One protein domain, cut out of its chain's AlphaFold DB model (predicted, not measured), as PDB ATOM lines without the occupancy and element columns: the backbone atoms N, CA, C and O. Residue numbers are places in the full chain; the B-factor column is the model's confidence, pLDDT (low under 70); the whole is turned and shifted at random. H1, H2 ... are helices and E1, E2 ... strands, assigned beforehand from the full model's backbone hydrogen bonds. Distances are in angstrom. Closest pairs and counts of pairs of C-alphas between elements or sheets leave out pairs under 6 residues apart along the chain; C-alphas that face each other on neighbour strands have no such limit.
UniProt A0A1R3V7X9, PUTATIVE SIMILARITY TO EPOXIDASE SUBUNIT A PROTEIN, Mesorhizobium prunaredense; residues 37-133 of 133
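This is residues 37 to 133 of the 133 residues of the protein "PUTATIVE SIMILARITY TO EPOXIDASE SUBUNIT A PROTEIN" of Mesorhizobium prunaredense (UniProt A0A1R3V7X9). Little regular structure: a small antiparallel sheet, order E1, E2, E3, stands towards one end, helices H1 and H2 make the other, and the unnamed residues 105 to 133 loop out and back. Named elements, in the order E1, E2, H1, H2, E3, hold only 34 of 97 printed residues, class mixed. The whole is elongated, 49 by 28 by 27 A, and only just loose, close to compact, with radius of gyration of the C-alphas 15.4 A.

Find C-alpha 48 at (-37.541, 35.789, 14.107); E1 runs from there to 53, 16.7 A. Next come E2, 59 to 65, 17.3 A; H1, 72 to 79, 10.2 A; H2, 83 to 92, 14.2 A; and E3, 102 to 104, 6.5 A, ending at (-33.566, 44.126, 6.514).

Hairpin E1 and E2 has N 50 and O 63 at 2.9 A; antiparallel E2 and E3 have N 103 and O 64 at 2.9 A. H1 and H2, not on the sheet, are close but not clearly touching; their closest C-alphas, Leu 78 and Ile 84, are 7.3 A apart. In both, every O i to N i+4 pair is within hydrogen-bond range.

The farthest C-alphas, Glu 56 and Asp 93, are 48.9 A apart. The printed part has no cut and no long link. Look for pLDDT under 70 at residues 109 to 124 and 133.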
ATOM      1  N   VAL A  37     -26.408  41.186  15.341       95.88
ATOM      2  CA  VAL A  37     -27.740  40.586  15.122       95.88
ATOM      3  C   VAL A  37     -27.765  39.684  13.883       95.88
ATOM      4  O   VAL A  37     -28.544  38.729  13.823       95.88
ATOM      5  N   SER A  38     -26.912  39.943  12.888       92.56
ATOM      6  CA  SER A  38     -26.871  39.144  11.658       92.56
ATOM      7  C   SER A  38     -26.343  37.730  11.898       92.56
ATOM      8  O   SER A  38     -26.738  36.803  11.182       92.56
ATOM      9  N   GLY A  39     -25.489  37.578  12.918       93.44
ATOM     10  CA  GLY A  39     -24.844  36.330  13.317       93.44
ATOM     11  C   GLY A  39     -25.611  35.530  14.367       93.44
ATOM     12  O   GLY A  39     -25.132  34.475  14.777       93.44
ATOM     13  N   TRP A  40     -26.776  36.003  14.813       95.81
ATOM     14  CA  TRP A  40     -27.588  35.276  15.782       95.81
ATOM     15  C   TRP A  40     -28.096  33.942  15.225       95.81
ATOM     16  O   TRP A  40     -28.486  33.829  14.061       95.81
ATOM     17  N   ASP A  41     -28.161  32.939  16.097       95.31
ATOM     18  CA  ASP A  41     -28.818  31.674  15.791       95.31
ATOM     19  C   ASP A  41     -30.343  31.836  15.727       95.31
ATOM     20  O   ASP A  41     -30.937  32.759  16.294       95.31
ATOM     21  N   VAL A  42     -31.010  30.904  15.044       94.56
ATOM     22  CA  VAL A  42     -32.476  30.828  15.067       94.56
ATOM     23  C   VAL A  42     -32.938  30.517  16.492       94.56
ATOM     24  O   VAL A  42     -32.386  29.640  17.151       94.56
ATOM     25  N   SER A  43     -33.967  31.229  16.945       95.56
ATOM     26  CA  SER A  43     -34.609  31.019  18.240       95.56
ATOM     27  C   SER A  43     -36.089  30.692  18.048       95.56
ATOM     28  O   SER A  43     -36.719  31.201  17.119       95.56
ATOM     29  N   ASP A  44     -36.634  29.860  18.935       93.06
ATOM     30  CA  ASP A  44     -38.042  29.458  18.912       93.06
ATOM     31  C   ASP A  44     -38.962  30.477  19.611       93.06
ATOM     32  O   ASP A  44     -40.153  30.538  19.303       93.06
ATOM     33  N   ASP A  45     -38.433  31.289  20.534       94.50
ATOM     34  CA  ASP A  45     -39.234  32.127  21.439       94.50
ATOM     35  C   ASP A  45     -38.762  33.584  21.581       94.50
ATOM     36  O   ASP A  45     -39.467  34.390  22.189       94.50
ATOM     37  N   LYS A  46     -37.606  33.950  21.011       94.94
ATOM     38  CA  LYS A  46     -37.035  35.300  21.178       94.94
ATOM     39  C   LYS A  46     -37.277  36.195  19.969       94.94
ATOM     40  O   LYS A  46     -38.100  37.103  19.990       94.94
ATOM     41  N   TRP A  47     -36.571  35.916  18.885       96.25
ATOM     42  CA  TRP A  47     -36.575  36.715  17.668       96.25
ATOM     43  C   TRP A  47     -36.911  35.843  16.467       96.25
ATOM     44  O   TRP A  47     -36.790  34.620  16.497       96.25
ATOM     45  N   MET A  48     -37.298  36.481  15.369       95.75
ATOM     46  CA  MET A  48     -37.541  35.789  14.107       95.75
ATOM     47  C   MET A  48     -36.466  36.165  13.099       95.75
ATOM     48  O   MET A  48     -36.346  37.344  12.760       95.75
ATOM     49  N   LEU A  49     -35.744  35.170  12.579       94.75
ATOM     50  CA  LEU A  49     -34.791  35.345  11.484       94.75
ATOM     51  C   LEU A  49     -35.359  34.771  10.187       94.75
ATOM     52  O   LEU A  49     -35.888  33.660  10.153       94.75
ATOM     53  N   TRP A  50     -35.212  35.521   9.100       92.75
ATOM     54  CA  TRP A  50     -35.393  35.005   7.748       92.75
ATOM     55  C   TRP A  50     -34.020  34.778   7.148       92.75
ATOM     56  O   TRP A  50     -33.187  35.682   7.162       92.75
ATOM     57  N   LEU A  51     -33.805  33.576   6.620       91.44
ATOM     58  CA  LEU A  51     -32.545  33.187   6.009       91.44
ATOM     59  C   LEU A  51     -32.692  33.126   4.492       91.44
ATOM     60  O   LEU A  51     -33.667  32.578   3.970       91.44
ATOM     61  N   GLU A  52     -31.685  33.620   3.792       88.12
ATOM     62  CA  GLU A  52     -31.525  33.457   2.354       88.12
ATOM     63  C   GLU A  52     -30.339  32.564   2.040       88.12
ATOM     64  O   GLU A  52     -29.434  32.385   2.852       88.12
ATOM     65  N   LYS A  53     -30.370  31.965   0.849       86.00
ATOM     66  CA  LYS A  53     -29.232  31.226   0.315       86.00
ATOM     67  C   LYS A  53     -28.470  32.129  -0.640       86.00
ATOM     68  O   LYS A  53     -29.066  32.668  -1.572       86.00
ATOM     69  N   THR A  54     -27.167  32.263  -0.423       81.88
ATOM     70  CA  THR A  54     -26.269  32.868  -1.412       81.88
ATOM     71  C   THR A  54     -26.165  31.976  -2.651       81.88
ATOM     72  O   THR A  54     -26.532  30.797  -2.629       81.88
ATOM     73  N   THR A  55     -25.584  32.514  -3.722       81.38
ATOM     74  CA  THR A  55     -25.169  31.745  -4.910       81.38
ATOM     75  C   THR A  55     -24.262  30.554  -4.572       81.38
ATOM     76  O   THR A  55     -24.278  29.544  -5.266       81.38
ATOM     77  N   GLU A  56     -23.525  30.635  -3.465       83.88
ATOM     78  CA  GLU A  56     -22.644  29.584  -2.948       83.88
ATOM     79  C   GLU A  56     -23.332  28.655  -1.931       83.88
ATOM     80  O   GLU A  56     -22.673  27.928  -1.193       83.88
ATOM     81  N   SER A  57     -24.666  28.676  -1.852       82.50
ATOM     82  CA  SER A  57     -25.466  27.850  -0.932       82.50
ATOM     83  C   SER A  57     -25.220  28.087   0.566       82.50
ATOM     84  O   SER A  57     -25.657  27.280   1.391       82.50
ATOM     85  N   ARG A  58     -24.597  29.209   0.949       85.00
ATOM     86  CA  ARG A  58     -24.480  29.611   2.360       85.00
ATOM     87  C   ARG A  58     -25.800  30.214   2.830       85.00
ATOM     88  O   ARG A  58     -26.417  30.976   2.087       85.00
ATOM     89  N   LYS A  59     -26.229  29.885   4.051       87.38
ATOM     90  CA  LYS A  59     -27.378  30.542   4.687       87.38
ATOM     91  C   LYS A  59     -26.913  31.835   5.347       87.38
ATOM     92  O   LYS A  59     -25.953  31.807   6.107       87.38
ATOM     93  N   ILE A  60     -27.598  32.929   5.054       89.81
ATOM     94  CA  ILE A  60     -27.321  34.261   5.600       89.81
ATOM     95  C   ILE A  60     -28.623  34.874   6.105       89.81
ATOM     96  O   ILE A  60     -29.678  34.648   5.507       89.81
ATOM     97  N   THR A  61     -28.565  35.653   7.178       92.12
ATOM     98  CA  THR A  61     -29.731  36.382   7.684       92.12
ATOM     99  C   THR A  61     -30.088  37.510   6.723       92.12
ATOM    100  O   THR A  61     -29.273  38.384   6.451       92.12
ATOM    101  N   SER A  62     -31.313  37.505   6.193       90.94
ATOM    102  CA  SER A  62     -31.821  38.581   5.334       90.94
ATOM    103  C   SER A  62     -32.790  39.511   6.050       90.94
ATOM    104  O   SER A  62     -32.920  40.678   5.671       90.94
ATOM    105  N   LYS A  63     -33.461  39.038   7.109       93.06
ATOM    106  CA  LYS A  63     -34.318  39.870   7.966       93.06
ATOM    107  C   LYS A  63     -34.300  39.386   9.407       93.06
ATOM    108  O   LYS A  63     -34.249  38.180   9.635       93.06
ATOM    109  N   ALA A  64     -34.478  40.316  10.341       94.81
ATOM    110  CA  ALA A  64     -34.729  40.024  11.750       94.81
ATOM    111  C   ALA A  64     -35.950  40.810  12.265       94.81
ATOM    112  O   ALA A  64     -36.153  41.965  11.889       94.81
ATOM    113  N   LYS A  65     -36.777  40.200  13.118       94.94
ATOM    114  CA  LYS A  65     -37.878  40.856  13.857       94.94
ATOM    115  C   LYS A  65     -37.844  40.459  15.329       94.94
ATOM    116  O   LYS A  65     -37.308  39.402  15.649       94.94
ATOM    117  N   ASN A  66     -38.486  41.265  16.175       94.88
ATOM    118  CA  ASN A  66     -38.582  41.050  17.625       94.88
ATOM    119  C   ASN A  66     -37.198  40.942  18.291       94.88
ATOM    120  O   ASN A  66     -36.992  40.123  19.176       94.88
ATOM    121  N   PHE A  67     -36.212  41.697  17.795       95.56
ATOM    122  CA  PHE A  67     -34.814  41.575  18.221       95.56
ATOM    123  C   PHE A  67     -34.416  42.624  19.262       95.56
ATOM    124  O   PHE A  67     -33.490  42.392  20.034       95.56
ATOM    125  N   LEU A  68     -35.101  43.775  19.318       95.62
ATOM    126  CA  LEU A  68     -34.696  44.874  20.205       95.62
ATOM    127  C   LEU A  68     -34.859  44.508  21.680       95.62
ATOM    128  O   LEU A  68     -34.071  44.939  22.519       95.62
ATOM    129  N   ASP A  69     -35.849  43.685  22.004       95.06
ATOM    130  CA  ASP A  69     -36.081  43.246  23.379       95.06
ATOM    131  C   ASP A  69     -34.962  42.311  23.886       95.06
ATOM    132  O   ASP A  69     -34.806  42.146  25.092       95.06
ATOM    133  N   PHE A  70     -34.122  41.789  22.983       96.50
ATOM    134  CA  PHE A  70     -32.995  40.896  23.287       96.50
ATOM    135  C   PHE A  70     -31.620  41.503  22.977       96.50
ATOM    136  O   PHE A  70     -30.609  40.825  23.133       96.50
ATOM    137  N   HIS A  71     -31.562  42.771  22.557       97.19
ATOM    138  CA  HIS A  71     -30.313  43.484  22.289       97.19
ATOM    139  C   HIS A  71     -30.314  44.850  22.989       97.19
ATOM    140  O   HIS A  71     -30.439  45.899  22.348       97.19
ATOM    141  N   ASP A  72     -30.127  44.845  24.314       97.50
ATOM    142  CA  ASP A  72     -30.170  46.046  25.162       97.50
ATOM    143  C   ASP A  72     -29.338  47.226  24.617       97.50
ATOM    144  O   ASP A  72     -29.886  48.325  24.542       97.50
ATOM    145  N   PRO A  73     -28.082  47.049  24.145       97.75
ATOM    146  CA  PRO A  73     -27.299  48.183  23.644       97.75
ATOM    147  C   PRO A  73     -27.929  48.898  22.440       97.75
ATOM    148  O   PRO A  73     -27.947  50.126  22.387       97.75
ATOM    149  N   LEU A  74     -28.481  48.144  21.487       96.56
ATOM    150  CA  LEU A  74     -29.135  48.678  20.294       96.56
ATOM    151  C   LEU A  74     -30.493  49.285  20.642       96.56
ATOM    152  O   LEU A  74     -30.832  50.355  20.140       96.56
ATOM    153  N   ARG A  75     -31.253  48.643  21.538       96.19
ATOM    154  CA  ARG A  75     -32.510  49.196  22.049       96.19
ATOM    155  C   ARG A  75     -32.285  50.544  22.721       96.19
ATOM    156  O   ARG A  75     -32.988  51.496  22.395       96.19
ATOM    157  N   ASN A  76     -31.301  50.627  23.609       97.00
ATOM    158  CA  ASN A  76     -30.982  51.849  24.335       97.00
ATOM    159  C   ASN A  76     -30.496  52.939  23.373       97.00
ATOM    160  O   ASN A  76     -31.051  54.033  23.368       97.00
ATOM    161  N   LEU A  77     -29.567  52.612  22.465       95.75
ATOM    162  CA  LEU A  77     -29.069  53.554  21.456       95.75
ATOM    163  C   LEU A  77     -30.194  54.175  20.614       95.75
ATOM    164  O   LEU A  77     -30.133  55.361  20.297       95.75
ATOM    165  N   LEU A  78     -31.200  53.383  20.232       94.25
ATOM    166  CA  LEU A  78     -32.282  53.848  19.364       94.25
ATOM    167  C   LEU A  78     -33.424  54.542  20.116       94.25
ATOM    168  O   LEU A  78     -34.073  55.412  19.533       94.25
ATOM    169  N   LEU A  79     -33.728  54.122  21.349       94.19
ATOM    170  CA  LEU A  79     -34.994  54.462  22.010       94.19
ATOM    171  C   LEU A  79     -34.844  55.221  23.329       94.19
ATOM    172  O   LEU A  79     -35.804  55.868  23.737       94.19
ATOM    173  N   GLU A  80     -33.698  55.150  24.010       95.31
ATOM    174  CA  GLU A  80     -33.557  55.685  25.373       95.31
ATOM    175  C   GLU A  80     -33.779  57.200  25.426       95.31
ATOM    176  O   GLU A  80     -34.522  57.690  26.274       95.31
ATOM    177  N   ASP A  81     -33.226  57.939  24.466       94.69
ATOM    178  CA  ASP A  81     -33.337  59.400  24.414       94.69
ATOM    179  C   ASP A  81     -34.643  59.922  23.791       94.69
ATOM    180  O   ASP A  81     -34.805  61.130  23.613       94.69
ATOM    181  N   GLN A  82     -35.565  59.020  23.444       94.81
ATOM    182  CA  GLN A  82     -36.871  59.319  22.856       94.81
ATOM    183  C   GLN A  82     -36.835  60.096  21.533       94.81
ATOM    184  O   GLN A  82     -37.896  60.460  21.028       94.81
ATOM    185  N   ARG A  83     -35.674  60.313  20.894       94.75
ATOM    186  CA  ARG A  83     -35.595  61.172  19.698       94.75
ATOM    187  C   ARG A  83     -36.471  60.668  18.554       94.75
ATOM    188  O   ARG A  83     -37.058  61.473  17.829       94.75
ATOM    189  N   ILE A  84     -36.560  59.343  18.388       94.06
ATOM    190  CA  ILE A  84     -37.418  58.712  17.379       94.06
ATOM    191  C   ILE A  84     -38.881  58.948  17.744       94.06
ATOM    192  O   ILE A  84     -39.618  59.470  16.913       94.06
ATOM    193  N   THR A  85     -39.275  58.602  18.974       94.31
ATOM    194  CA  THR A  85     -40.643  58.767  19.484       94.31
ATOM    195  C   THR A  85     -41.106  60.209  19.320       94.31
ATOM    196  O   THR A  85     -42.069  60.455  18.606       94.31
ATOM    197  N   SER A  86     -40.356  61.176  19.852       95.00
ATOM    198  CA  SER A  86     -40.718  62.592  19.779       95.00
ATOM    199  C   SER A  86     -40.803  63.109  18.342       95.00
ATOM    200  O   SER A  86     -41.694  63.891  18.039       95.00
ATOM    201  N   SER A  87     -39.927  62.655  17.436       94.75
ATOM    202  CA  SER A  87     -40.019  63.048  16.020       94.75
ATOM    203  C   SER A  87     -41.261  62.468  15.343       94.75
ATOM    204  O   SER A  87     -41.860  63.125  14.502       94.75
ATOM    205  N   VAL A  88     -41.645  61.235  15.683       93.31
ATOM    206  CA  VAL A  88     -42.856  60.601  15.145       93.31
ATOM    207  C   VAL A  88     -44.107  61.289  15.679       93.31
ATOM    208  O   VAL A  88     -45.011  61.572  14.901       93.31
ATOM    209  N   GLU A  89     -44.151  61.588  16.975       93.88
ATOM    210  CA  GLU A  89     -45.285  62.267  17.612       93.88
ATOM    211  C   GLU A  89     -45.451  63.705  17.111       93.88
ATOM    212  O   GLU A  89     -46.575  64.136  16.871       93.88
ATOM    213  N   GLU A  90     -44.344  64.411  16.853       93.50
ATOM    214  CA  GLU A  90     -44.350  65.737  16.219       93.50
ATOM    215  C   GLU A  90     -44.873  65.692  14.769       93.50
ATOM    216  O   GLU A  90     -45.471  66.658  14.313       93.50
ATOM    217  N   LEU A  91     -44.684  64.587  14.036       91.12
ATOM    218  CA  LEU A  91     -45.219  64.411  12.672       91.12
ATOM    219  C   LEU A  91     -46.667  63.897  12.635       91.12
ATOM    220  O   LEU A  91     -47.334  64.011  11.605       91.12
ATOM    221  N   LEU A  92     -47.120  63.261  13.715       88.06
ATOM    222  CA  LEU A  92     -48.464  62.697  13.849       88.06
ATOM    223  C   LEU A  92     -49.442  63.616  14.580       88.06
ATOM    224  O   LEU A  92     -50.628  63.289  14.627       88.06
ATOM    225  N   ASP A  93     -48.953  64.702  15.180       88.19
ATOM    226  CA  ASP A  93     -49.710  65.550  16.102       88.19
ATOM    227  C   ASP A  93     -50.410  64.726  17.201       88.19
ATOM    228  O   ASP A  93     -51.577  64.943  17.545       88.19
ATOM    229  N   GLY A  94     -49.711  63.724  17.748       89.94
ATOM    230  CA  GLY A  94     -50.292  62.828  18.744       89.94
ATOM    231  C   GLY A  94     -49.361  61.727  19.237       89.94
ATOM    232  O   GLY A  94     -48.290  61.499  18.684       89.94
ATOM    233  N   GLU A  95     -49.803  61.031  20.286       91.00
ATOM    234  CA  GLU A  95     -49.052  59.944  20.919       91.00
ATOM    235  C   GLU A  95     -48.809  58.765  19.972       91.00
ATOM    236  O   GLU A  95     -49.663  58.390  19.157       91.00
ATOM    237  N   SER A  96     -47.661  58.113  20.148       91.12
ATOM    238  CA  SER A  96     -47.262  56.963  19.344       91.12
ATOM    239  C   SER A  96     -46.876  55.758  20.200       91.12
ATOM    240  O   SER A  96     -46.514  55.861  21.371       91.12
ATOM    241  N   ARG A  97     -46.965  54.561  19.610       90.44
ATOM    242  CA  ARG A  97     -46.461  53.323  20.216       90.44
ATOM    243  C   ARG A  97     -45.750  52.487  19.165       90.44
ATOM    244  O   ARG A  97     -46.236  52.343  18.041       90.44
ATOM    245  N   ARG A  98     -44.617  51.888  19.540       89.81
ATOM    246  CA  ARG A  98     -43.894  50.946  18.677       89.81
ATOM    247  C   ARG A  98     -44.751  49.698  18.471       89.81
ATOM    248  O   ARG A  98     -44.976  48.938  19.404       89.81
ATOM    249  N   LEU A  99     -45.204  49.481  17.239       88.56
ATOM    250  CA  LEU A  99     -45.961  48.280  16.876       88.56
ATOM    251  C   LEU A  99     -45.047  47.090  16.560       88.56
ATOM    252  O   LEU A  99     -45.376  45.954  16.882       88.56
ATOM    253  N   LYS A 100     -43.946  47.346  15.850       89.62
ATOM    254  CA  LYS A 100     -42.982  46.326  15.427       89.62
ATOM    255  C   LYS A 100     -41.638  46.957  15.090       89.62
ATOM    256  O   LYS A 100     -41.593  48.079  14.585       89.62
ATOM    257  N   GLU A 101     -40.589  46.166  15.211       92.19
ATOM    258  CA  GLU A 101     -39.283  46.395  14.613       92.19
ATOM    259  C   GLU A 101     -39.003  45.380  13.501       92.19
ATOM    260  O   GLU A 101     -39.516  44.256  13.482       92.19
ATOM    261  N   LEU A 102     -38.204  45.804  12.529       93.12
ATOM    262  CA  LEU A 102     -37.769  44.971  11.422       93.12
ATOM    263  C   LEU A 102     -36.407  45.464  10.948       93.12
ATOM    264  O   LEU A 102     -36.264  46.629  10.584       93.12
ATOM    265  N   LEU A 103     -35.454  44.548  10.895       92.44
ATOM    266  CA  LEU A 103     -34.163  44.729  10.259       92.44
ATOM    267  C   LEU A 103     -34.187  44.030   8.899       92.44
ATOM    268  O   LEU A 103     -34.723  42.923   8.783       92.44
ATOM    269  N   ILE A 104     -33.646  44.675   7.870       90.62
ATOM    270  CA  ILE A 104     -33.566  44.126   6.514       90.62
ATOM    271  C   ILE A 104     -32.131  44.286   6.032       90.62
ATOM    272  O   ILE A 104     -31.650  45.408   5.905       90.62
ATOM    273  N   TYR A 105     -31.489  43.170   5.710       88.31
ATOM    274  CA  TYR A 105     -30.184  43.155   5.069       88.31
ATOM    275  C   TYR A 105     -30.382  43.106   3.556       88.31
ATOM    276  O   TYR A 105     -31.044  42.208   3.032       88.31
ATOM    277  N   ILE A 106     -29.820  44.082   2.846       83.50
ATOM    278  CA  ILE A 106     -29.766  44.068   1.382       83.50
ATOM    279  C   ILE A 106     -28.401  43.512   1.000       83.50
ATOM    280  O   ILE A 106     -27.393  44.210   1.079       83.50
ATOM    281  N   ILE A 107     -28.369  42.235   0.627       77.56
ATOM    282  CA  ILE A 107     -27.127  41.518   0.350       77.56
ATOM    283  C   ILE A 107     -26.977  41.400  -1.173       77.56
ATOM    284  O   ILE A 107     -27.821  40.758  -1.794       77.56
ATOM    285  N   PRO A 108     -25.927  41.975  -1.797       72.31
ATOM    286  CA  PRO A 108     -25.796  42.021  -3.259       72.31
ATOM    287  C   PRO A 108     -25.820  40.652  -3.952       72.31
ATOM    288  O   PRO A 108     -26.231  40.541  -5.102       72.31
ATOM    289  N   THR A 109     -25.361  39.610  -3.258       67.62
ATOM    290  CA  THR A 109     -25.297  38.229  -3.760       67.62
ATOM    291  C   THR A 109     -26.551  37.411  -3.446       67.62
ATOM    292  O   THR A 109     -26.630  36.242  -3.833       67.62
ATOM    293  N   ALA A 110     -27.524  38.003  -2.750       63.19
ATOM    294  CA  ALA A 110     -28.797  37.389  -2.413       63.19
ATOM    295  C   ALA A 110     -29.934  38.062  -3.197       63.19
ATOM    296  O   ALA A 110     -29.888  39.243  -3.532       63.19
ATOM    297  N   GLY A 111     -30.961  37.288  -3.543       57.88
ATOM    298  CA  GLY A 111     -32.008  37.724  -4.471       57.88
ATOM    299  C   GLY A 111     -33.074  38.650  -3.876       57.88
ATOM    300  O   GLY A 111     -34.017  39.005  -4.588       57.88
ATOM    301  N   ALA A 112     -33.009  39.010  -2.589       60.91
ATOM    302  CA  ALA A 112     -34.079  39.784  -1.972       60.91
ATOM    303  C   ALA A 112     -34.073  41.270  -2.319       60.91
ATOM    304  O   ALA A 112     -33.149  42.027  -2.038       60.91
ATOM    305  N   ILE A 113     -35.227  41.709  -2.813       60.50
ATOM    306  CA  ILE A 113     -35.600  43.115  -2.911       60.50
ATOM    307  C   ILE A 113     -36.403  43.471  -1.657       60.50
ATOM    308  O   ILE A 113     -37.425  42.841  -1.355       60.50
ATOM    309  N   ALA A 114     -35.980  44.511  -0.937       60.16
ATOM    310  CA  ALA A 114     -36.755  45.067   0.164       60.16
ATOM    311  C   ALA A 114     -38.054  45.688  -0.379       60.16
ATOM    312  O   ALA A 114     -38.064  46.788  -0.924       60.16
ATOM    313  N   ARG A 115     -39.177  44.977  -0.242       56.62
ATOM    314  CA  ARG A 115     -40.510  45.541  -0.486       56.62
ATOM    315  C   ARG A 115     -41.128  45.953   0.840       56.62
ATOM    316  O   ARG A 115     -41.529  45.098   1.632       56.62
ATOM    317  N   ILE A 116     -41.238  47.260   1.065       58.84
ATOM    318  CA  ILE A 116     -42.053  47.791   2.157       58.84
ATOM    319  C   ILE A 116     -43.511  47.511   1.795       58.84
ATOM    320  O   ILE A 116     -44.046  48.052   0.830       58.84
ATOM    321  N   ARG A 117     -44.148  46.611   2.545       56.53
ATOM    322  CA  ARG A 117     -45.577  46.323   2.416       56.53
ATOM    323  C   ARG A 117     -46.276  46.838   3.664       56.53
ATOM    324  O   ARG A 117     -45.975  46.382   4.770       56.53
ATOM    325  N   ILE A 118     -47.212  47.765   3.478       59.25
ATOM    326  CA  ILE A 118     -48.127  48.204   4.532       59.25
ATOM    327  C   ILE A 118     -49.024  47.005   4.850       59.25
ATOM    328  O   ILE A 118     -49.937  46.672   4.096       59.25
ATOM    329  N   LEU A 119     -48.665  46.267   5.903       52.03
ATOM    330  CA  LEU A 119     -49.347  45.023   6.273       52.03
ATOM    331  C   LEU A 119     -50.636  45.293   7.052       52.03
ATOM    332  O   LEU A 119     -51.581  44.519   6.968       52.03
ATOM    333  N   HIS A 120     -50.667  46.398   7.791       57.50
ATOM    334  CA  HIS A 120     -51.799  46.795   8.610       57.50
ATOM    335  C   HIS A 120     -52.443  48.013   7.959       57.50
ATOM    336  O   HIS A 120     -51.837  49.079   7.888       57.50
ATOM    337  N   LYS A 121     -53.671  47.853   7.465       53.62
ATOM    338  CA  LYS A 121     -54.497  48.969   6.998       53.62
ATOM    339  C   LYS A 121     -55.119  49.665   8.210       53.62
ATOM    340  O   LYS A 121     -56.324  49.584   8.412       53.62
ATOM    341  N   LEU A 122     -54.283  50.268   9.051       59.62
ATOM    342  CA  LEU A 122     -54.746  51.239  10.034       59.62
ATOM    343  C   LEU A 122     -54.718  52.593   9.322       59.62
ATOM    344  O   LEU A 122     -53.618  53.103   9.099       59.62
ATOM    345  N   PRO A 123     -55.869  53.117   8.865       59.09
ATOM    346  CA  PRO A 123     -55.889  54.407   8.194       59.09
ATOM    347  C   PRO A 123     -55.293  55.478   9.116       59.09
ATOM    348  O   PRO A 123     -55.605  55.538  10.306       59.09
ATOM    349  N   ASP A 124     -54.382  56.262   8.543       61.47
ATOM    350  CA  ASP A 124     -53.910  57.557   9.044       61.47
ATOM    351  C   ASP A 124     -53.161  57.574  10.388       61.47
ATOM    352  O   ASP A 124     -52.968  58.639  10.966       61.47
ATOM    353  N   ARG A 125     -52.704  56.420  10.904       70.69
ATOM    354  CA  ARG A 125     -51.988  56.351  12.202       70.69
ATOM    355  C   ARG A 125     -50.745  55.461  12.225       70.69
ATOM    356  O   ARG A 125     -50.294  55.056  13.294       70.69
ATOM    357  N   MET A 126     -50.192  55.114  11.062       77.31
ATOM    358  CA  MET A 126     -48.980  54.294  10.976       77.31
ATOM    359  C   MET A 126     -47.833  55.061  10.329       77.31
ATOM    360  O   MET A 126     -47.905  55.420   9.158       77.31
ATOM    361  N   VAL A 127     -46.747  55.236  11.083       77.38
ATOM    362  CA  VAL A 127     -45.486  55.809  10.599       77.38
ATOM    363  C   VAL A 127     -44.416  54.729  10.567       77.38
ATOM    364  O   VAL A 127     -44.332  53.875  11.453       77.38
ATOM    365  N   HIS A 128     -43.591  54.766   9.525       80.69
ATOM    366  CA  HIS A 128     -42.409  53.925   9.397       80.69
ATOM    367  C   HIS A 128     -41.156  54.778   9.572       80.69
ATOM    368  O   HIS A 128     -40.800  55.546   8.680       80.69
ATOM    369  N   SER A 129     -40.458  54.602  10.692       79.81
ATOM    370  CA  SER A 129     -39.122  55.167  10.886       79.81
ATOM    371  C   SER A 129     -38.087  54.207  10.310       79.81
ATOM    372  O   SER A 129     -37.981  53.063  10.752       79.81
ATOM    373  N   ILE A 130     -37.349  54.660   9.298       82.50
ATOM    374  CA  ILE A 130     -36.316  53.869   8.622       82.50
ATOM    375  C   ILE A 130     -34.962  54.479   8.961       82.50
ATOM    376  O   ILE A 130     -34.704  55.641   8.648       82.50
ATOM    377  N   VAL A 131     -34.104  53.677   9.586       81.31
ATOM    378  CA  VAL A 131     -32.714  54.031   9.872       81.31
ATOM    379  C   VAL A 131     -31.836  53.200   8.946       81.31
ATOM    380  O   VAL A 131     -31.933  51.975   8.944       81.31
ATOM    381  N   ALA A 132     -31.023  53.876   8.140       75.81
ATOM    382  CA  ALA A 132     -30.028  53.261   7.271       75.81
ATOM    383  C   ALA A 132     -28.663  53.871   7.633       75.81
ATOM    384  O   ALA A 132     -28.516  55.089   7.464       75.81
ATOM    385  N   PRO A 133     -27.740  53.087   8.214       65.38
ATOM    386  CA  PRO A 133     -26.380  53.536   8.478       65.38
ATOM    387  C   PRO A 133     -25.537  53.636   7.199       65.38
ATOM    388  O   PRO A 133     -25.871  52.957   6.199       65.38
TER     389      PRO A 133